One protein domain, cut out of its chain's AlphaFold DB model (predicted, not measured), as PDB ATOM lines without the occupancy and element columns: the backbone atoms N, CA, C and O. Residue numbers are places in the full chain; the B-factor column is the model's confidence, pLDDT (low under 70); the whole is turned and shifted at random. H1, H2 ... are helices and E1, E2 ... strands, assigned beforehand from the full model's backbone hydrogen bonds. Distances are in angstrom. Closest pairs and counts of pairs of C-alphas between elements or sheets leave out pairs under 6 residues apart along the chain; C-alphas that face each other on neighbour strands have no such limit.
ATOM      1  N   SER A   3     -48.136  40.598 -60.668       89.31
ATOM      2  CA  SER A   3     -46.927  41.043 -59.972       89.31
ATOM      3  C   SER A   3     -47.150  41.084 -58.461       89.31
ATOM      4  O   SER A   3     -48.120  41.673 -57.997       89.31
ATOM      5  N   LEU A   4     -46.194  40.565 -57.682       89.69
ATOM      6  CA  LEU A   4     -46.188  40.742 -56.223       89.69
ATOM      7  C   LEU A   4     -46.148  42.217 -55.788       89.69
ATOM      8  O   LEU A   4     -46.563  42.547 -54.681       89.69
ATOM      9  N   ASN A   5     -45.662  43.121 -56.647       89.06
ATOM     10  CA  ASN A   5     -45.628  44.558 -56.357       89.06
ATOM     11  C   ASN A   5     -47.025  45.179 -56.199       89.06
ATOM     12  O   ASN A   5     -47.141  46.264 -55.622       89.06
ATOM     13  N   ASP A   6     -48.065  44.504 -56.698       88.50
ATOM     14  CA  ASP A   6     -49.459  44.941 -56.595       88.50
ATOM     15  C   ASP A   6     -50.118  44.523 -55.271       88.50
ATOM     16  O   ASP A   6     -51.164  45.062 -54.905       88.50
ATOM     17  N   THR A   7     -49.457  43.650 -54.505       92.38
ATOM     18  CA  THR A   7     -49.881  43.165 -53.184       92.38
ATOM     19  C   THR A   7     -48.823  43.516 -52.131       92.38
ATOM     20  O   THR A   7     -48.071  42.648 -51.670       92.38
ATOM     21  N   PRO A   8     -48.660  44.807 -51.789       93.25
ATOM     22  CA  PRO A   8     -47.566  45.259 -50.936       93.25
ATOM     23  C   PRO A   8     -47.604  44.688 -49.513       93.25
ATOM     24  O   PRO A   8     -46.540  44.557 -48.904       93.25
ATOM     25  N   ILE A   9     -48.780  44.349 -48.964       95.62
ATOM     26  CA  ILE A   9     -48.871  43.714 -47.638       95.62
ATOM     27  C   ILE A   9     -48.332  42.288 -47.718       95.62
ATOM     28  O   ILE A   9     -47.484  41.920 -46.907       95.62
ATOM     29  N   PHE A  10     -48.779  41.512 -48.704       95.38
ATOM     30  CA  PHE A  10     -48.313  40.144 -48.913       95.38
ATOM     31  C   PHE A  10     -46.820  40.079 -49.245       95.38
ATOM     32  O   PHE A  10     -46.095  39.272 -48.670       95.38
ATOM     33  N   LEU A  11     -46.329  40.972 -50.107       93.94
ATOM     34  CA  LEU A  11     -44.914  41.023 -50.464       93.94
ATOM     35  C   LEU A  11     -44.021  41.284 -49.243       93.94
ATOM     36  O   LEU A  11     -43.002  40.619 -49.062       93.94
ATOM     37  N   GLU A  12     -44.378  42.261 -48.409       94.19
ATOM     38  CA  GLU A  12     -43.617  42.555 -47.192       94.19
ATOM     39  C   GLU A  12     -43.737  41.421 -46.166       94.19
ATOM     40  O   GLU A  12     -42.757  41.106 -45.488       94.19
ATOM     41  N   PHE A  13     -44.907  40.785 -46.074       95.00
ATOM     42  CA  PHE A  13     -45.103  39.604 -45.240       95.00
ATOM     43  C   PHE A  13     -44.159  38.470 -45.652       95.00
ATOM     44  O   PHE A  13     -43.391  38.010 -44.812       95.00
ATOM     45  N   LEU A  14     -44.141  38.083 -46.934       94.06
ATOM     46  CA  LEU A  14     -43.249  37.047 -47.468       94.06
ATOM     47  C   LEU A  14     -41.780  37.343 -47.159       94.06
ATOM     48  O   LEU A  14     -41.068  36.478 -46.661       94.06
ATOM     49  N   LYS A  15     -41.322  38.582 -47.398       91.81
ATOM     50  CA  LYS A  15     -39.934  38.988 -47.109       91.81
ATOM     51  C   LYS A  15     -39.565  38.783 -45.645       91.81
ATOM     52  O   LYS A  15     -38.491  38.267 -45.343       91.81
ATOM     53  N   ARG A  16     -40.437  39.217 -44.732       93.44
ATOM     54  CA  ARG A  16     -40.214  39.075 -43.287       93.44
ATOM     55  C   ARG A  16     -40.307  37.625 -42.845       93.44
ATOM     56  O   ARG A  16     -39.509  37.221 -42.008       93.44
ATOM     57  N   PHE A  17     -41.230  36.863 -43.421       93.19
ATOM     58  CA  PHE A  17     -41.407  35.455 -43.110       93.19
ATOM     59  C   PHE A  17     -40.201  34.628 -43.555       93.19
ATOM     60  O   PHE A  17     -39.603  33.967 -42.720       93.19
ATOM     61  N   PHE A  18     -39.753  34.751 -44.808       90.56
ATOM     62  CA  PHE A  18     -38.543  34.070 -45.287       90.56
ATOM     63  C   PHE A  18     -37.304  34.431 -44.465       90.56
ATOM     64  O   PHE A  18     -36.509  33.555 -44.138       90.56
ATOM     65  N   LYS A  19     -37.175  35.699 -44.046       89.69
ATOM     66  CA  LYS A  19     -36.120  36.110 -43.111       89.69
ATOM     67  C   LYS A  19     -36.260  35.432 -41.742       89.69
ATOM     68  O   LYS A  19     -35.253  35.025 -41.175       89.69
ATOM     69  N   PHE A  20     -37.477  35.340 -41.208       90.81
ATOM     70  CA  PHE A  20     -37.768  34.684 -39.931       90.81
ATOM     71  C   PHE A  20     -37.402  33.193 -39.971       90.81
ATOM     72  O   PHE A  20     -36.681  32.730 -39.093       90.81
ATOM     73  N   VAL A  21     -37.795  32.482 -41.032       88.19
ATOM     74  CA  VAL A  21     -37.504  31.048 -41.206       88.19
ATOM     75  C   VAL A  21     -36.130  30.747 -41.817       88.19
ATOM     76  O   VAL A  21     -35.824  29.595 -42.102       88.19
ATOM     77  N   LYS A  22     -35.290  31.770 -42.022       85.69
ATOM     78  CA  LYS A  22     -33.936  31.661 -42.598       85.69
ATOM     79  C   LYS A  22     -33.880  31.002 -43.989       85.69
ATOM     80  O   LYS A  22     -32.856  30.440 -44.362       85.69
ATOM     81  N   ILE A  23     -34.943  31.126 -44.786       80.06
ATOM     82  CA  ILE A  23     -34.910  30.754 -46.205       80.06
ATOM     83  C   ILE A  23     -34.273  31.909 -46.977       80.06
ATOM     84  O   ILE A  23     -34.883  32.960 -47.197       80.06
ATOM     85  N   GLU A  24     -33.027  31.718 -47.399       67.06
ATOM     86  CA  GLU A  24     -32.315  32.681 -48.230       67.06
ATOM     87  C   GLU A  24     -32.447  32.338 -49.712       67.06
ATOM     88  O   GLU A  24     -31.653  31.603 -50.302       67.06
ATOM     89  N   PHE A  25     -33.400  32.980 -50.380       66.06
ATOM     90  CA  PHE A  25     -33.304  33.106 -51.826       66.06
ATOM     91  C   PHE A  25     -32.091  33.993 -52.125       66.06
ATOM     92  O   PHE A  25     -32.117  35.190 -51.834       66.06
ATOM     93  N   ARG A  26     -31.039  33.448 -52.759       53.97
ATOM     94  CA  ARG A  26     -29.821  34.196 -53.168       53.97
ATOM     95  C   ARG A  26     -30.107  35.493 -53.951       53.97
ATOM     96  O   ARG A  26     -29.207  36.295 -54.187       53.97
ATOM     97  N   ASN A  27     -31.346  35.714 -54.391       55.38
ATOM     98  CA  ASN A  27     -31.788  36.921 -55.069       55.38
ATOM     99  C   ASN A  27     -32.507  37.905 -54.134       55.38
ATOM    100  O   ASN A  27     -33.633  37.670 -53.706       55.38
ATOM    101  N   ARG A  28     -31.912  39.092 -53.956       55.28
ATOM    102  CA  ARG A  28     -32.445  40.209 -53.148       55.28
ATOM    103  C   ARG A  28     -33.797  40.780 -53.628       55.28
ATOM    104  O   ARG A  28     -34.370  41.628 -52.950       55.28
ATOM    105  N   TYR A  29     -34.316  40.343 -54.779       67.88
ATOM    106  CA  TYR A  29     -35.486  40.932 -55.442       67.88
ATOM    107  C   TYR A  29     -36.592  39.910 -55.730       67.88
ATOM    108  O   TYR A  29     -37.027  39.777 -56.877       67.88
ATOM    109  N   ILE A  30     -37.082  39.208 -54.699       78.81
ATOM    110  CA  ILE A  30     -38.196  38.253 -54.847       78.81
ATOM    111  C   ILE A  30     -39.406  38.878 -55.565       78.81
ATOM    112  O   ILE A  30     -40.043  38.224 -56.380       78.81
ATOM    113  N   GLN A  31     -39.647  40.181 -55.378       76.56
ATOM    114  CA  GLN A  31     -40.754  40.915 -55.999       76.56
ATOM    115  C   GLN A  31     -40.732  40.987 -57.537       76.56
ATOM    116  O   GLN A  31     -41.759  41.265 -58.152       76.56
ATOM    117  N   ASN A  32     -39.566  40.774 -58.157       78.56
ATOM    118  CA  ASN A  32     -39.384  40.848 -59.610       78.56
ATOM    119  C   ASN A  32     -39.216  39.467 -60.256       78.56
ATOM    120  O   ASN A  32     -39.056  39.377 -61.477       78.56
ATOM    121  N   LYS A  33     -39.204  38.410 -59.436       83.12
ATOM    122  CA  LYS A  33     -38.986  37.029 -59.869       83.12
ATOM    123  C   LYS A  33     -40.155  36.122 -59.540       83.12
ATOM    124  O   LYS A  33     -40.433  35.254 -60.352       83.12
ATOM    125  N   LEU A  34     -40.828  36.357 -58.415       89.12
ATOM    126  CA  LEU A  34     -42.040  35.658 -58.020       89.12
ATOM    127  C   LEU A  34     -43.279  36.447 -58.434       89.12
ATOM    128  O   LEU A  34     -43.363  37.667 -58.266       89.12
ATOM    129  N   PHE A  35     -44.248  35.717 -58.960       91.81
ATOM    130  CA  PHE A  35     -45.505  36.236 -59.462       91.81
ATOM    131  C   PHE A  35     -46.648  35.471 -58.817       91.81
ATOM    132  O   PHE A  35     -46.550  34.264 -58.619       91.81
ATOM    133  N   ILE A  36     -47.735  36.166 -58.507       92.75
ATOM    134  CA  ILE A  36     -48.946  35.537 -57.988       92.75
ATOM    135  C   ILE A  36     -49.572  34.746 -59.124       92.75
ATOM    136  O   ILE A  36     -49.948  35.318 -60.152       92.75
ATOM    137  N   TYR A  37     -49.656  33.435 -58.949       91.81
ATOM    138  CA  TYR A  37     -50.339  32.553 -59.875       91.81
ATOM    139  C   TYR A  37     -51.813  32.466 -59.498       91.81
ATOM    140  O   TYR A  37     -52.659  32.882 -60.281       91.81
ATOM    141  N   SER A  38     -52.116  32.029 -58.277       91.25
ATOM    142  CA  SER A  38     -53.484  31.869 -57.777       91.25
ATOM    143  C   SER A  38     -53.509  31.861 -56.239       91.25
ATOM    144  O   SER A  38     -52.507  32.150 -55.582       91.25
ATOM    145  N   LYS A  39     -54.665  31.548 -55.648       92.25
ATOM    146  CA  LYS A  39     -54.831  31.301 -54.209       92.25
ATOM    147  C   LYS A  39     -55.664  30.049 -53.984       92.25
ATOM    148  O   LYS A  39     -56.421  29.650 -54.871       92.25
ATOM    149  N   CYS A  40     -55.585  29.483 -52.785       90.25
ATOM    150  CA  CYS A  40     -56.502  28.417 -52.404       90.25
ATOM    151  C   CYS A  40     -57.941  28.954 -52.320       90.25
ATOM    152  O   CYS A  40     -58.207  30.052 -51.813       90.25
ATOM    153  N   ASN A  41     -58.875  28.161 -52.848       85.75
ATOM    154  CA  ASN A  41     -60.307  28.453 -52.867       85.75
ATOM    155  C   ASN A  41     -61.094  27.580 -51.886       85.75
ATOM    156  O   ASN A  41     -62.322  27.506 -51.975       85.75
ATOM    157  N   CYS A  42     -60.412  26.925 -50.940       84.25
ATOM    158  CA  CYS A  42     -61.115  26.289 -49.841       84.25
ATOM    159  C   CYS A  42     -61.932  27.352 -49.081       84.25
ATOM    160  O   CYS A  42     -61.565  28.527 -48.996       84.25
ATOM    161  N   LYS A  43     -63.090  26.952 -48.554       80.62
ATOM    162  CA  LYS A  43     -63.977  27.856 -47.806       80.62
ATOM    163  C   LYS A  43     -63.523  28.051 -46.355       80.62
ATOM    164  O   LYS A  43     -64.232  28.694 -45.581       80.62
ATOM    165  N   ASP A  44     -62.365  27.503 -45.986       84.50
ATOM    166  CA  ASP A  44     -61.816  27.639 -44.647       84.50
ATOM    167  C   ASP A  44     -61.341  29.080 -44.408       84.50
ATOM    168  O   ASP A  44     -60.529  29.645 -45.145       84.50
ATOM    169  N   LYS A  45     -61.858  29.685 -43.336       81.31
ATOM    170  CA  LYS A  45     -61.483  31.034 -42.904       81.31
ATOM    171  C   LYS A  45     -60.026  31.105 -42.440       81.31
ATOM    172  O   LYS A  45     -59.445  32.189 -42.518       81.31
ATOM    173  N   GLY A  46     -59.470  29.991 -41.965       85.62
ATOM    174  CA  GLY A  46     -58.095  29.863 -41.486       85.62
ATOM    175  C   GLY A  46     -57.060  29.604 -42.580       85.62
ATOM    176  O   GLY A  46     -55.874  29.617 -42.277       85.62
ATOM    177  N   CYS A  47     -57.472  29.397 -43.834       90.38
ATOM    178  CA  CYS A  47     -56.553  29.200 -44.950       90.38
ATOM    179  C   CYS A  47     -56.224  30.536 -45.628       90.38
ATOM    180  O   CYS A  47     -57.125  31.268 -46.043       90.38
ATOM    181  N   ALA A  48     -54.939  30.850 -45.787       93.06
ATOM    182  CA  ALA A  48     -54.464  31.971 -46.600       93.06
ATOM    183  C   ALA A  48     -53.362  31.544 -47.579       93.06
ATOM    184  O   ALA A  48     -52.408  32.289 -47.811       93.06
ATOM    185  N   THR A  49     -53.509  30.346 -48.147       94.44
ATOM    186  CA  THR A  49     -52.564  29.781 -49.111       94.44
ATOM    187  C   THR A  49     -52.535  30.577 -50.415       94.44
ATOM    188  O   THR A  49     -53.583  30.882 -51.002       94.44
ATOM    189  N   VAL A  50     -51.325  30.887 -50.883       95.19
ATOM    190  CA  VAL A  50     -51.059  31.599 -52.138       95.19
ATOM    191  C   VAL A  50     -50.087  30.789 -52.984       95.19
ATOM    192  O   VAL A  50     -49.028  30.392 -52.505       95.19
ATOM    193  N   TYR A  51     -50.422  30.601 -54.257       94.75
ATOM    194  CA  TYR A  51     -49.567  29.920 -55.223       94.75
ATOM    195  C   TYR A  51     -48.783  30.953 -56.017       94.75
ATOM    196  O   TYR A  51     -49.359  31.879 -56.606       94.75
ATOM    197  N   LEU A  52     -47.465  30.805 -56.032       94.19
ATOM    198  CA  LEU A  52     -46.536  31.681 -56.725       94.19
ATOM    199  C   LEU A  52     -45.826  30.925 -57.837       94.19
ATOM    200  O   LEU A  52     -45.626  29.718 -57.772       94.19
ATOM    201  N   LYS A  53     -45.404  31.670 -58.852       92.44
ATOM    202  CA  LYS A  53     -44.574  31.152 -59.930       92.44
ATOM    203  C   LYS A  53     -43.368  32.049 -60.126       92.44
ATOM    204  O   LYS A  53     -43.496  33.269 -60.248       92.44
ATOM    205  N   SER A  54     -42.195  31.443 -60.134       89.75
ATOM    206  CA  SER A  54     -40.939  32.071 -60.503       89.75
ATOM    207  C   SER A  54     -40.823  32.165 -62.025       89.75
ATOM    208  O   SER A  54     -41.285  31.289 -62.752       89.75
ATOM    209  N   ARG A  55     -40.163  33.214 -62.528       85.25
ATOM    210  CA  ARG A  55     -39.792  33.293 -63.955       85.25
ATOM    211  C   ARG A  55     -38.760  32.240 -64.360       85.25
ATOM    212  O   ARG A  55     -38.708  31.865 -65.525       85.25
ATOM    213  N   THR A  56     -37.917  31.821 -63.425       84.38
ATOM    214  CA  THR A  56     -36.856  30.835 -63.654       84.38
ATOM    215  C   THR A  56     -37.046  29.643 -62.723       84.38
ATOM    216  O   THR A  56     -37.394  29.888 -61.563       84.38
ATOM    217  N   PRO A  57     -36.755  28.412 -63.177       85.31
ATOM    218  CA  PRO A  57     -36.685  27.232 -62.317       85.31
ATOM    219  C   PRO A  57     -35.888  27.480 -61.033       85.31
ATOM    220  O   PRO A  57     -34.952  28.298 -61.009       85.31
ATOM    221  N   TRP A  58     -36.279  26.798 -59.961       82.44
ATOM    222  CA  TRP A  58     -35.560  26.849 -58.693       82.44
ATOM    223  C   TRP A  58     -34.351  25.914 -58.737       82.44
ATOM    224  O   TRP A  58     -34.384  24.863 -59.367       82.44
ATOM    225  N   LYS A  59     -33.260  26.296 -58.069       80.75
ATOM    226  CA  LYS A  59     -32.103  25.399 -57.919       80.75
ATOM    227  C   LYS A  59     -32.486  24.238 -57.005       80.75
ATOM    228  O   LYS A  59     -33.136  24.507 -56.002       80.75
ATOM    229  N   GLU A  60     -32.002  23.032 -57.285       77.12
ATOM    230  CA  GLU A  60     -32.199  21.831 -56.445       77.12
ATOM    231  C   GLU A  60     -31.969  22.117 -54.958       77.12
ATOM    232  O   GLU A  60     -32.819  21.836 -54.129       77.12
ATOM    233  N   SER A  61     -30.910  22.866 -54.631       78.56
ATOM    234  CA  SER A  61     -30.555  23.227 -53.251       78.56
ATOM    235  C   SER A  61     -31.613  24.006 -52.448       78.56
ATOM    236  O   SER A  61     -31.377  24.300 -51.280       78.56
ATOM    237  N   VAL A  62     -32.679  24.501 -53.081       76.94
ATOM    238  CA  VAL A  62     -33.791  25.198 -52.407       76.94
ATOM    239  C   VAL A  62     -35.147  24.540 -52.669       76.94
ATOM    240  O   VAL A  62     -36.164  25.101 -52.267       76.94
ATOM    241  N   GLN A  63     -35.168  23.425 -53.400       84.81
ATOM    242  CA  GLN A  63     -36.373  22.641 -53.636       84.81
ATOM    243  C   GLN A  63     -36.736  21.848 -52.377       84.81
ATOM    244  O   GLN A  63     -35.895  21.623 -51.505       84.81
ATOM    245  N   GLY A  64     -38.002  21.449 -52.283       86.50
ATOM    246  CA  GLY A  64     -38.512  20.637 -51.183       86.50
ATOM    247  C   GLY A  64     -39.680  21.282 -50.445       86.50
ATOM    248  O   GLY A  64     -40.230  22.310 -50.852       86.50
ATOM    249  N   ILE A  65     -40.074  20.633 -49.353       90.50
ATOM    250  CA  ILE A  65     -41.211  21.023 -48.520       90.50
ATOM    251  C   ILE A  65     -40.681  21.452 -47.156       90.50
ATOM    252  O   ILE A  65     -40.088  20.664 -46.426       90.50
ATOM    253  N   TYR A  66     -40.929  22.706 -46.793       89.25
ATOM    254  CA  TYR A  66     -40.520  23.280 -45.520       89.25
ATOM    255  C   TYR A  66     -41.744  23.549 -44.653       89.25
ATOM    256  O   TYR A  66     -42.579  24.390 -44.993       89.25
ATOM    257  N   ILE A  67     -41.842  22.862 -43.517       91.44
ATOM    258  CA  ILE A  67     -42.968  22.982 -42.589       91.44
ATOM    259  C   ILE A  67     -42.530  23.789 -41.364       91.44
ATOM    260  O   ILE A  67     -41.509  23.502 -40.740       91.44
ATOM    261  N   PHE A  68     -43.318  24.798 -41.002       90.31
ATOM    262  CA  PHE A  68     -43.067  25.677 -39.866       90.31
ATOM    263  C   PHE A  68     -44.302  25.757 -38.976       90.31
ATOM    264  O   PHE A  68     -45.286  26.414 -39.318       90.31
ATOM    265  N   ASP A  69     -44.227  25.135 -37.802       90.31
ATOM    266  CA  ASP A  69     -45.230  25.305 -36.754       90.31
ATOM    267  C   ASP A  69     -44.889  26.528 -35.888       90.31
ATOM    268  O   ASP A  69     -43.797  26.638 -35.315       90.31
ATOM    269  N   THR A  70     -45.818  27.479 -35.812       91.00
ATOM    270  CA  THR A  70     -45.633  28.750 -35.106       91.00
ATOM    271  C   THR A  70     -46.754  29.010 -34.113       91.00
ATOM    272  O   THR A  70     -47.856  28.457 -34.177       91.00
ATOM    273  N   ASN A  71     -46.526  29.955 -33.207       90.31
ATOM    274  CA  ASN A  71     -47.576  30.434 -32.314       90.31
ATOM    275  C   ASN A  71     -48.729  31.170 -33.027       90.31
ATOM    276  O   ASN A  71     -49.729  31.480 -32.381       90.31
ATOM    277  N   LYS A  72     -48.616  31.406 -34.339       90.12
ATOM    278  CA  LYS A  72     -49.595  32.099 -35.191       90.12
ATOM    279  C   LYS A  72     -50.133  31.244 -36.341       90.12
ATOM    280  O   LYS A  72     -50.717  31.803 -37.264       90.12
ATOM    281  N   GLY A  73     -49.905  29.934 -36.288       89.94
ATOM    282  CA  GLY A  73     -50.370  28.982 -37.290       89.94
ATOM    283  C   GLY A  73     -49.253  28.154 -37.904       89.94
ATOM    284  O   GLY A  73     -48.079  28.292 -37.549       89.94
ATOM    285  N   MET A  74     -49.646  27.286 -38.825       91.19
ATOM    286  CA  MET A  74     -48.745  26.427 -39.577       91.19
ATOM    287  C   MET A  74     -48.482  27.041 -40.948       91.19
ATOM    288  O   MET A  74     -49.415  27.426 -41.655       91.19
ATOM    289  N   PHE A  75     -47.215  27.098 -41.335       92.75
ATOM    290  CA  PHE A  75     -46.811  27.493 -42.676       92.75
ATOM    291  C   PHE A  75     -46.130  26.329 -43.370       92.75
ATOM    292  O   PHE A  75     -45.247  25.704 -42.786       92.75
ATOM    293  N   ILE A  76     -46.512  26.069 -44.614       92.81
ATOM    294  CA  ILE A  76     -45.850  25.082 -45.465       92.81
ATOM    295  C   ILE A  76     -45.361  25.832 -46.695       92.81
ATOM    296  O   ILE A  76     -46.123  26.552 -47.336       92.81
ATOM    297  N   ILE A  77     -44.068  25.734 -46.979       93.19
ATOM    298  CA  ILE A  77     -43.469  26.294 -48.183       93.19
ATOM    299  C   ILE A  77     -43.042  25.120 -49.040       93.19
ATOM    300  O   ILE A  77     -42.092  24.425 -48.694       93.19
ATOM    301  N   HIS A  78     -43.728  24.920 -50.153       93.25
ATOM    302  CA  HIS A  78     -43.357  23.925 -51.147       93.25
ATOM    303  C   HIS A  78     -42.662  24.633 -52.309       93.25
ATOM    304  O   HIS A  78     -43.216  25.573 -52.878       93.25
ATOM    305  N   VAL A  79     -41.427  24.240 -52.621       90.25
ATOM    306  CA  VAL A  79     -40.623  24.808 -53.710       90.25
ATOM    307  C   VAL A  79     -40.374  23.725 -54.755       90.25
ATOM    308  O   VAL A  79     -39.621  22.785 -54.507       90.25
ATOM    309  N   GLU A  80     -40.983  23.877 -55.927       88.94
ATOM    310  CA  GLU A  80     -40.924  22.898 -57.018       88.94
ATOM    311  C   GLU A  80     -39.849  23.246 -58.056       88.94
ATOM    312  O   GLU A  80     -39.615  24.414 -58.366       88.94
ATOM    313  N   GLU A  81     -39.247  22.245 -58.697       85.31
ATOM    314  CA  GLU A  81     -38.226  22.442 -59.739       85.31
ATOM    315  C   GLU A  81     -38.673  23.414 -60.847       85.31
ATOM    316  O   GLU A  81     -37.958  24.355 -61.207       85.31
ATOM    317  N   ASN A  82     -39.907  23.252 -61.330       86.56
ATOM    318  CA  ASN A  82     -40.519  24.007 -62.432       86.56
ATOM    319  C   ASN A  82     -40.728  25.518 -62.147       86.56
ATOM    320  O   ASN A  82     -41.252  26.253 -62.995       86.56
ATOM    321  N   GLY A  83     -40.330  25.997 -60.965       88.38
ATOM    322  CA  GLY A  83     -40.449  27.386 -60.542       88.38
ATOM    323  C   GLY A  83     -41.716  27.691 -59.743       88.38
ATOM    324  O   GLY A  83     -41.883  28.843 -59.335       88.38
ATOM    325  N   PHE A  84     -42.607  26.728 -59.505       92.31
ATOM    326  CA  PHE A  84     -43.732  26.922 -58.596       92.31
ATOM    327  C   PHE A  84     -43.260  27.019 -57.142       92.31
ATOM    328  O   PHE A  84     -42.245  26.452 -56.735       92.31
ATOM    329  N   LEU A  85     -43.960  27.853 -56.380       93.44
ATOM    330  CA  LEU A  85     -43.788  27.984 -54.942       93.44
ATOM    331  C   LEU A  85     -45.171  28.088 -54.309       93.44
ATOM    332  O   LEU A  85     -45.884  29.072 -54.524       93.44
ATOM    333  N   GLU A  86     -45.538  27.096 -53.514       95.06
ATOM    334  CA  GLU A  86     -46.779  27.095 -52.749       95.06
ATOM    335  C   GLU A  86     -46.487  27.646 -51.356       95.06
ATOM    336  O   GLU A  86     -45.661  27.115 -50.617       95.06
ATOM    337  N   PHE A  87     -47.110  28.775 -51.022       95.31
ATOM    338  CA  PHE A  87     -47.014  29.383 -49.701       95.31
ATOM    339  C   PHE A  87     -48.306  29.096 -48.950       95.31
ATOM    340  O   PHE A  87     -49.285  29.842 -49.072       95.31
ATOM    341  N   GLU A  88     -48.327  28.002 -48.204       94.19
ATOM    342  CA  GLU A  88     -49.458  27.628 -47.375       94.19
ATOM    343  C   GLU A  88     -49.388  28.301 -46.014       94.19
ATOM    344  O   GLU A  88     -48.339  28.373 -45.375       94.19
ATOM    345  N   ALA A  89     -50.542  28.777 -45.566       92.94
ATOM    346  CA  ALA A  89     -50.719  29.369 -44.255       92.94
ATOM    347  C   ALA A  89     -52.051  28.859 -43.706       92.94
ATOM    348  O   ALA A  89     -53.125  29.240 -44.193       92.94
ATOM    349  N   LEU A  90     -51.962  27.939 -42.750       89.75
ATOM    350  CA  LEU A  90     -53.050  27.117 -42.234       89.75
ATOM    351  C   LEU A  90     -53.214  27.358 -40.732       89.75
ATOM    352  O   LEU A  90     -52.234  27.558 -40.023       89.75
ATOM    353  N   LEU A  91     -54.455  27.291 -40.245       76.50
ATOM    354  CA  LEU A  91     -54.822  27.274 -38.822       76.50
ATOM    355  C   LEU A  91     -54.465  28.552 -38.006       76.50
ATOM    356  O   LEU A  91     -53.324  28.810 -37.662       76.50
ATOM    357  N   TYR A  92     -55.523  29.274 -37.613       63.59
ATOM    358  CA  TYR A  92     -55.692  30.349 -36.605       63.59
ATOM    359  C   TYR A  92     -54.971  31.726 -36.695       63.59
ATOM    360  O   TYR A  92     -53.759  31.852 -36.733       63.59
ATOM    361  N   GLU A  93     -55.816  32.766 -36.540       62.00
ATOM    362  CA  GLU A  93     -55.708  34.214 -36.842       62.00
ATOM    363  C   GLU A  93     -55.859  34.616 -38.326       62.00
ATOM    364  O   GLU A  93     -55.433  33.936 -39.253       62.00
ATOM    365  N   GLN A  94     -56.508  35.767 -38.567       74.62
ATOM    366  CA  GLN A  94     -56.534  36.385 -39.894       74.62
ATOM    367  C   GLN A  94     -55.110  36.800 -40.269       74.62
ATOM    368  O   GLN A  94     -54.591  37.789 -39.744       74.62
ATOM    369  N   TYR A  95     -54.497  36.080 -41.208       89.38
ATOM    370  CA  TYR A  95     -53.202  36.469 -41.752       89.38
ATOM    371  C   TYR A  95     -53.250  37.913 -42.279       89.38
ATOM    372  O   TYR A  95     -54.176  38.253 -43.027       89.38
ATOM    373  N   PRO A  96     -52.262  38.772 -41.946       92.25
ATOM    374  CA  PRO A  96     -52.303  40.204 -42.256       92.25
ATOM    375  C   PRO A  96     -52.530  40.526 -43.737       92.25
ATOM    376  O   PRO A  96     -53.071  41.578 -44.076       92.25
ATOM    377  N   TYR A  97     -52.112  39.623 -44.621       93.75
ATOM    378  CA  TYR A  97     -52.208  39.771 -46.066       93.75
ATOM    379  C   TYR A  97     -53.474  39.152 -46.676       93.75
ATOM    380  O   TYR A  97     -53.794  39.453 -47.825       93.75
ATOM    381  N   LYS A  98     -54.218  38.308 -45.944       92.25
ATOM    382  CA  LYS A  98     -55.304  37.491 -46.513       92.25
ATOM    383  C   LYS A  98     -56.344  38.342 -47.237       92.25
ATOM    384  O   LYS A  98     -56.687  38.072 -48.382       92.25
ATOM    385  N   LYS A  99     -56.802  39.417 -46.586       91.12
ATOM    386  CA  LYS A  99     -57.798  40.332 -47.162       91.12
ATOM    387  C   LYS A  99     -57.289  41.023 -48.429       91.12
ATOM    388  O   LYS A  99     -58.081  41.248 -49.340       91.12
ATOM    389  N   GLU A 100     -56.000  41.368 -48.488       93.31
ATOM    390  CA  GLU A 100     -55.391  41.963 -49.684       93.31
ATOM    391  C   GLU A 100     -55.422  40.969 -50.844       93.31
ATOM    392  O   GLU A 100     -55.921  41.322 -51.906       93.31
ATOM    393  N   ILE A 101     -54.989  39.725 -50.618       92.69
ATOM    394  CA  ILE A 101     -54.985  38.674 -51.644       92.69
ATOM    395  C   ILE A 101     -56.395  38.313 -52.109       92.69
ATOM    396  O   ILE A 101     -56.637  38.239 -53.312       92.69
ATOM    397  N   ASP A 102     -57.342  38.142 -51.183       90.12
ATOM    398  CA  ASP A 102     -58.735  37.846 -51.527       90.12
ATOM    399  C   ASP A 102     -59.360  38.968 -52.363       90.12
ATOM    400  O   ASP A 102     -60.074  38.702 -53.324       90.12
ATOM    401  N   THR A 103     -59.078  40.226 -52.016       90.69
ATOM    402  CA  THR A 103     -59.553  41.393 -52.774       90.69
ATOM    403  C   THR A 103     -58.894  41.432 -54.148       90.69
ATOM    404  O   THR A 103     -59.584  41.536 -55.158       90.69
ATOM    405  N   PHE A 104     -57.569  41.307 -54.191       90.12
ATOM    406  CA  PHE A 104     -56.774  41.379 -55.409       90.12
ATOM    407  C   PHE A 104     -57.225  40.331 -56.436       90.12
ATOM    408  O   PHE A 104     -57.611  40.684 -57.545       90.12
ATOM    409  N   LEU A 105     -57.303  39.061 -56.038       88.56
ATOM    410  CA  LEU A 105     -57.682  37.970 -56.942       88.56
ATOM    411  C   LEU A 105     -59.192  37.877 -57.220       88.56
ATOM    412  O   LEU A 105     -59.587  37.169 -58.137       88.56
ATOM    413  N   LYS A 106     -60.048  38.583 -56.467       83.88
ATOM    414  CA  LYS A 106     -61.482  38.706 -56.792       83.88
ATOM    415  C   LYS A 106     -61.737  39.698 -57.931       83.88
ATOM    416  O   LYS A 106     -62.681  39.507 -58.694       83.88
ATOM    417  N   TYR A 107     -60.959  40.780 -58.000       73.62
ATOM    418  CA  TYR A 107     -61.148  41.839 -59.000       73.62
ATOM    419  C   TYR A 107     -60.372  41.595 -60.301       73.62
ATOM    420  O   TYR A 107     -60.780  42.096 -61.349       73.62
ATOM    421  N   GLU A 108     -59.296  40.812 -60.259       67.56
ATOM    422  CA  GLU A 108     -58.521  40.435 -61.442       67.56
ATOM    423  C   GLU A 108     -59.223  39.305 -62.220       67.56
ATOM    424  O   GLU A 108     -59.453  38.217 -61.698       67.56
ATOM    425  N   LYS A 109     -59.608  39.571 -63.477       57.12
ATOM    426  CA  LYS A 109     -60.526  38.709 -64.249       57.12
ATOM    427  C   LYS A 109     -59.879  37.550 -65.023       57.12
ATOM    428  O   LYS A 109     -60.620  36.740 -65.567       57.12
ATOM    429  N   ALA A 110     -58.553  37.418 -65.070       65.50
ATOM    430  CA  ALA A 110     -57.910  36.245 -65.668       65.50
ATOM    431  C   ALA A 110     -56.461  36.083 -65.194       65.50
ATOM    432  O   ALA A 110     -55.654  37.012 -65.266       65.50
ATOM    433  N   ILE A 111     -56.098  34.870 -64.775       68.19
ATOM    434  CA  ILE A 111     -54.695  34.494 -64.604       68.19
ATOM    435  C   ILE A 111     -54.121  34.318 -66.012       68.19
ATOM    436  O   ILE A 111     -54.408  33.339 -66.683       68.19
ATOM    437  N   HIS A 112     -53.315  35.272 -66.477       69.56
ATOM    438  CA  HIS A 112     -52.591  35.115 -67.744       69.56
ATOM    439  C   HIS A 112     -51.377  34.183 -67.604       69.56
ATOM    440  O   HIS A 112     -50.622  34.305 -66.638       69.56
ATOM    441  N   ASP A 113     -51.124  33.324 -68.588       71.94
ATOM    442  CA  ASP A 113     -49.938  32.447 -68.596       71.94
ATOM    443  C   ASP A 113     -48.621  33.200 -68.824       71.94
ATOM    444  O   ASP A 113     -47.535  32.676 -68.580       71.94
ATOM    445  N   SER A 114     -48.689  34.460 -69.260       81.38
ATOM    446  CA  SER A 114     -47.516  35.300 -69.468       81.38
ATOM    447  C   SER A 114     -47.054  35.975 -68.175       81.38
ATOM    448  O   SER A 114     -47.843  36.421 -67.337       81.38
ATOM    449  N   PHE A 115     -45.733  36.075 -68.005       82.44
ATOM    450  CA  PHE A 115     -45.151  36.797 -66.878       82.44
ATOM    451  C   PHE A 115     -45.368  38.310 -67.036       82.44
ATOM    452  O   PHE A 115     -44.937  38.877 -68.046       82.44
ATOM    453  N   PRO A 116     -45.930  39.001 -66.027       82.12
ATOM    454  CA  PRO A 116     -46.040  40.455 -66.028       82.12
ATOM    455  C   PRO A 116     -44.701  41.154 -66.290       82.12
ATOM    456  O   PRO A 116     -43.626  40.679 -65.893       82.12
ATOM    457  N   ARG A 117     -44.759  42.337 -66.915       79.69
ATOM    458  CA  ARG A 117     -43.587  43.214 -67.036       79.69
ATOM    459  C   ARG A 117     -43.073  43.577 -65.643       79.69
ATOM    460  O   ARG A 117     -43.851  43.829 -64.724       79.69
ATOM    461  N   GLN A 118     -41.751  43.618 -65.500       75.06
ATOM    462  CA  GLN A 118     -41.130  44.044 -64.250       75.06
ATOM    463  C   GLN A 118     -41.495  45.504 -63.976       75.06
ATOM    464  O   GLN A 118     -41.329  46.368 -64.838       75.06
ATOM    465  N   LYS A 119     -42.001  45.772 -62.773       73.00
ATOM    466  CA  LYS A 119     -42.306  47.132 -62.331       73.00
ATOM    467  C   LYS A 119     -41.076  47.723 -61.650       73.00
ATOM    468  O   LYS A 119     -40.415  47.056 -60.860       73.00
ATOM    469  N   LYS A 120     -40.777  48.986 -61.963       68.38
ATOM    470  CA  LYS A 120     -39.681  49.733 -61.323       68.38
ATOM    471  C   LYS A 120     -40.052  50.210 -59.915       68.38
ATOM    472  O   LYS A 120     -39.167  50.392 -59.088       68.38
ATOM    473  N   SER A 121     -41.343  50.400 -59.643       74.62
ATOM    474  CA  SER A 121     -41.856  50.886 -58.363       74.62
ATOM    475  C   SER A 121     -42.723  49.838 -57.666       74.62
ATOM    476  O   SER A 121     -43.495  49.111 -58.292       74.62
ATOM    477  N   ILE A 122     -42.578  49.776 -56.343       77.56
ATOM    478  CA  ILE A 122     -43.410  48.970 -55.449       77.56
ATOM    479  C   ILE A 122     -44.438  49.911 -54.833       77.56
ATOM    480  O   ILE A 122     -44.073  50.994 -54.365       77.56
ATOM    481  N   LYS A 123     -45.712  49.512 -54.800       80.75
ATOM    482  CA  LYS A 123     -46.737  50.289 -54.101       80.75
ATOM    483  C   LYS A 123     -46.338  50.434 -52.630       80.75
ATOM    484  O   LYS A 123     -46.076  49.449 -51.943       80.75
ATOM    485  N   SER A 124     -46.262  51.665 -52.133       85.31
ATOM    486  CA  SER A 124     -45.822  51.913 -50.761       85.31
ATOM    487  C   SER A 124     -46.855  51.423 -49.747       85.31
ATOM    488  O   SER A 124     -48.045  51.719 -49.869       85.31
ATOM    489  N   LEU A 125     -46.398  50.750 -48.690       91.56
ATOM    490  CA  LEU A 125     -47.244  50.420 -47.546       91.56
ATOM    491  C   LEU A 125     -47.672  51.674 -46.779       91.56
ATOM    492  O   LEU A 125     -46.843  52.526 -46.445       91.56
ATOM    493  N   THR A 126     -48.949  51.729 -46.404       92.94
ATOM    494  CA  THR A 126     -49.467  52.745 -45.481       92.94
ATOM    495  C   THR A 126     -48.864  52.574 -44.081       92.94
ATOM    496  O   THR A 126     -48.448  51.476 -43.696       92.94
ATOM    497  N   LYS A 127     -48.859  53.644 -43.272       94.81
ATOM    498  CA  LYS A 127     -48.406  53.593 -41.868       94.81
ATOM    499  C   LYS A 127     -49.148  52.515 -41.066       94.81
ATOM    500  O   LYS A 127     -48.513  51.744 -40.351       94.81
ATOM    501  N   LYS A 128     -50.468  52.409 -41.262       95.12
ATOM    502  CA  LYS A 128     -51.325  51.393 -40.634       95.12
ATOM    503  C   LYS A 128     -50.883  49.970 -40.992       95.12
ATOM    504  O   LYS A 128     -50.715  49.143 -40.101       95.12
ATOM    505  N   ASN A 129     -50.630  49.694 -42.273       94.88
ATOM    506  CA  ASN A 129     -50.211  48.360 -42.714       94.88
ATOM    507  C   ASN A 129     -48.815  47.999 -42.187       94.88
ATOM    508  O   ASN A 129     -48.589  46.867 -41.766       94.88
ATOM    509  N   LYS A 130     -47.889  48.968 -42.139       95.56
ATOM    510  CA  LYS A 130     -46.561  48.769 -41.536       95.56
ATOM    511  C   LYS A 130     -46.659  48.401 -40.054       95.56
ATOM    512  O   LYS A 130     -45.991  47.465 -39.623       95.56
ATOM    513  N   GLN A 131     -47.495  49.109 -39.292       96.12
ATOM    514  CA  GLN A 131     -47.724  48.830 -37.871       96.12
ATOM    515  C   GLN A 131     -48.375  47.461 -37.653       96.12
ATOM    516  O   GLN A 131     -47.941  46.723 -36.774       96.12
ATOM    517  N   MET A 132     -49.360  47.095 -38.479       95.06
ATOM    518  CA  MET A 132     -49.990  45.772 -38.451       95.06
ATOM    519  C   MET A 132     -48.958  44.655 -38.653       95.06
ATOM    520  O   MET A 132     -48.882  43.742 -37.835       95.06
ATOM    521  N   LEU A 133     -48.126  44.754 -39.694       95.69
ATOM    522  CA  LEU A 133     -47.062  43.779 -39.953       95.69
ATOM    523  C   LEU A 133     -46.028  43.762 -38.824       95.69
ATOM    524  O   LEU A 133     -45.593  42.699 -38.402       95.69
ATOM    525  N   HIS A 134     -45.638  44.925 -38.299       96.19
ATOM    526  CA  HIS A 134     -44.708  44.981 -37.173       96.19
ATOM    527  C   HIS A 134     -45.271  44.272 -35.933       96.19
ATOM    528  O   HIS A 134     -44.583  43.438 -35.358       96.19
ATOM    529  N   LYS A 135     -46.533  44.532 -35.569       94.38
ATOM    530  CA  LYS A 135     -47.205  43.856 -34.451       94.38
ATOM    531  C   LYS A 135     -47.295  42.345 -34.669       94.38
ATOM    532  O   LYS A 135     -47.079  41.597 -33.725       94.38
ATOM    533  N   TYR A 136     -47.592  41.909 -35.895       93.69
ATOM    534  CA  TYR A 136     -47.664  40.488 -36.232       93.69
ATOM    535  C   TYR A 136     -46.322  39.782 -35.998       93.69
ATOM    536  O   TYR A 136     -46.273  38.798 -35.271       93.69
ATOM    537  N   PHE A 137     -45.235  40.314 -36.563       94.31
ATOM    538  CA  PHE A 137     -43.913  39.686 -36.487       94.31
ATOM    539  C   PHE A 137     -43.208  39.869 -35.137       94.31
ATOM    540  O   PHE A 137     -42.321  39.086 -34.826       94.31
ATOM    541  N   ARG A 138     -43.581  40.872 -34.329       94.75
ATOM    542  CA  ARG A 138     -42.948  41.133 -33.022       94.75
ATOM    543  C   ARG A 138     -43.044  39.944 -32.064       94.75
ATOM    544  O   ARG A 138     -42.115  39.721 -31.306       94.75
ATOM    545  N   ASN A 139     -44.160  39.223 -32.115       89.06
ATOM    546  CA  ASN A 139     -44.441  38.094 -31.231       89.06
ATOM    547  C   ASN A 139     -44.579  36.791 -32.035       89.06
ATOM    548  O   ASN A 139     -45.322  35.910 -31.618       89.06
ATOM    549  N   LEU A 140     -43.998  36.708 -33.239       92.00
ATOM    550  CA  LEU A 140     -44.010  35.479 -34.035       92.00
ATOM    551  C   LEU A 140     -42.870  34.576 -33.561       92.00
ATOM    552  O   LEU A 140     -41.711  34.987 -33.585       92.00
ATOM    553  N   GLU A 141     -43.206  33.357 -33.155       92.25
ATOM    554  CA  GLU A 141     -42.265  32.401 -32.568       92.25
ATOM    555  C   GLU A 141     -42.538  30.991 -33.098       92.25
ATOM    556  O   GLU A 141     -43.686  30.633 -33.378       92.25
ATOM    557  N   HIS A 142     -41.486  30.179 -33.227       89.62
ATOM    558  CA  HIS A 142     -41.627  28.753 -33.523       89.62
ATOM    559  C   HIS A 142     -42.214  28.034 -32.303       89.62
ATOM    560  O   HIS A 142     -41.722  28.225 -31.194       89.62
ATOM    561  N   LYS A 143     -43.239  27.198 -32.503       83.75
ATOM    562  CA  LYS A 143     -43.776  26.333 -31.439       83.75
ATOM    563  C   LYS A 143     -42.911  25.092 -31.249       83.75
ATOM    564  O   LYS A 143     -42.531  24.779 -30.129       83.75
ATOM    565  N   HIS A 144     -42.549  24.445 -32.355       66.12
ATOM    566  CA  HIS A 144     -41.590  23.347 -32.408       66.12
ATOM    567  C   HIS A 144     -40.807  23.448 -33.727       66.12
ATOM    568  O   HIS A 144     -41.405  23.550 -34.799       66.12
ATOM    569  N   MET A 145     -39.469  23.460 -33.673       50.97
ATOM    570  CA  MET A 145     -38.636  23.328 -34.878       50.97
ATOM    571  C   MET A 145     -38.645  21.863 -35.323       50.97
ATOM    572  O   MET A 145     -37.742  21.108 -34.989       50.97
TER     573      MET A 145
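What this domain is: This is residues 3 to 145 of the 153 residues of an uncharacterized protein of Pseudoarcobacter acticola (UniProt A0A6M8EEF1). One twisted, six-stranded antiparallel sheet makes a wall, with helices H1 and H2 over one face and no named helix over the other. H3 lies side by side with H1 and off the sheet, and the short strand E6 after it joins the sheet's edge beside E3. The printed part has 143 residues, in the order H1 E1 E2 E3 E4 E5 H2 H3 E6; the sheet's order is E1 - E2 - E5 - E4 - E3 - E6. The class is mixed, helices and strands, with under half of the residues, 70, in named elements. The whole is compact and rounded, with a radius of gyration of the C-alphas of 14.6 A and spans of 38 by 35 by 31 A.

Where its parts are: Find C-alpha 8 at (-47.566, 45.259, -50.936); from there H1 runs to residue 20, over 18.1 A. Next come E1, residues 34 to 39, 14.0 A, and E2, residues 50 to 54, 13.1 A. Look for E3 at residues 64 to 70, 19.4 A, E4 at 73 to 79, 19.5 A, and E5 at 84 to 90, 18.8 A. H2 holds residues 98 to 107, 14.5 A, and H3 residues 127 to 138, 16.2 A. E6, residues 142 to 144, 5.5 A, ends at C-alpha 144, (-41.590, 23.347, -32.408).

How they stand to each other: In the sheet, E3 E4 E5 form a meander, each strand the antiparallel neighbour of the one before. E2 E3 E4 E5 form a Greek key, that meander with E2 the antiparallel neighbour of E5. Look for N 35 and O 53 at 2.9 A in the hairpin E1 and E2, N 52 and O 85 at 2.8 A between E2 and E5, N 76 and O 88 at 3.0 A in the hairpin E4 and E5, N 66 and O 77 at 2.8 A in the hairpin E3 and E4, and N 143 and O 69 at 2.9 A between E3 and E6. H2 is on the sheet at a height of 9.8 A, over E1 and, only just, with 3 C-alphas, over E2; on the local plane it runs across E1 at 84 degrees. H1 is on the same face, over none of the strands, at a height of 7.7 A. H1 and H2 touch only at their ends, with residues 9 to 10 of H1 alone; the closest C-alphas, of Ile 9 and Glu 100, are 7.1 A apart. H1 and H3 touch at a shallow tilt of 23 degrees, the same way; the closest C-alphas, of Ile 9 and Asn 129, are 6.9 A apart. In H1, H2 and H3 every O i to N i+4 pair is within hydrogen-bond range.

The domain as a whole: The two C-alphas farthest apart, of Lys 109 and His 144, are 40.1 A apart. The printed part has no cut. The links H1 to E1 and H2 to H3 are long. Mean pLDDT of the printed part is 85.7; residues 24 to 29, 92 to 93, 108 to 112, 120 and 144 to 145 are under 70.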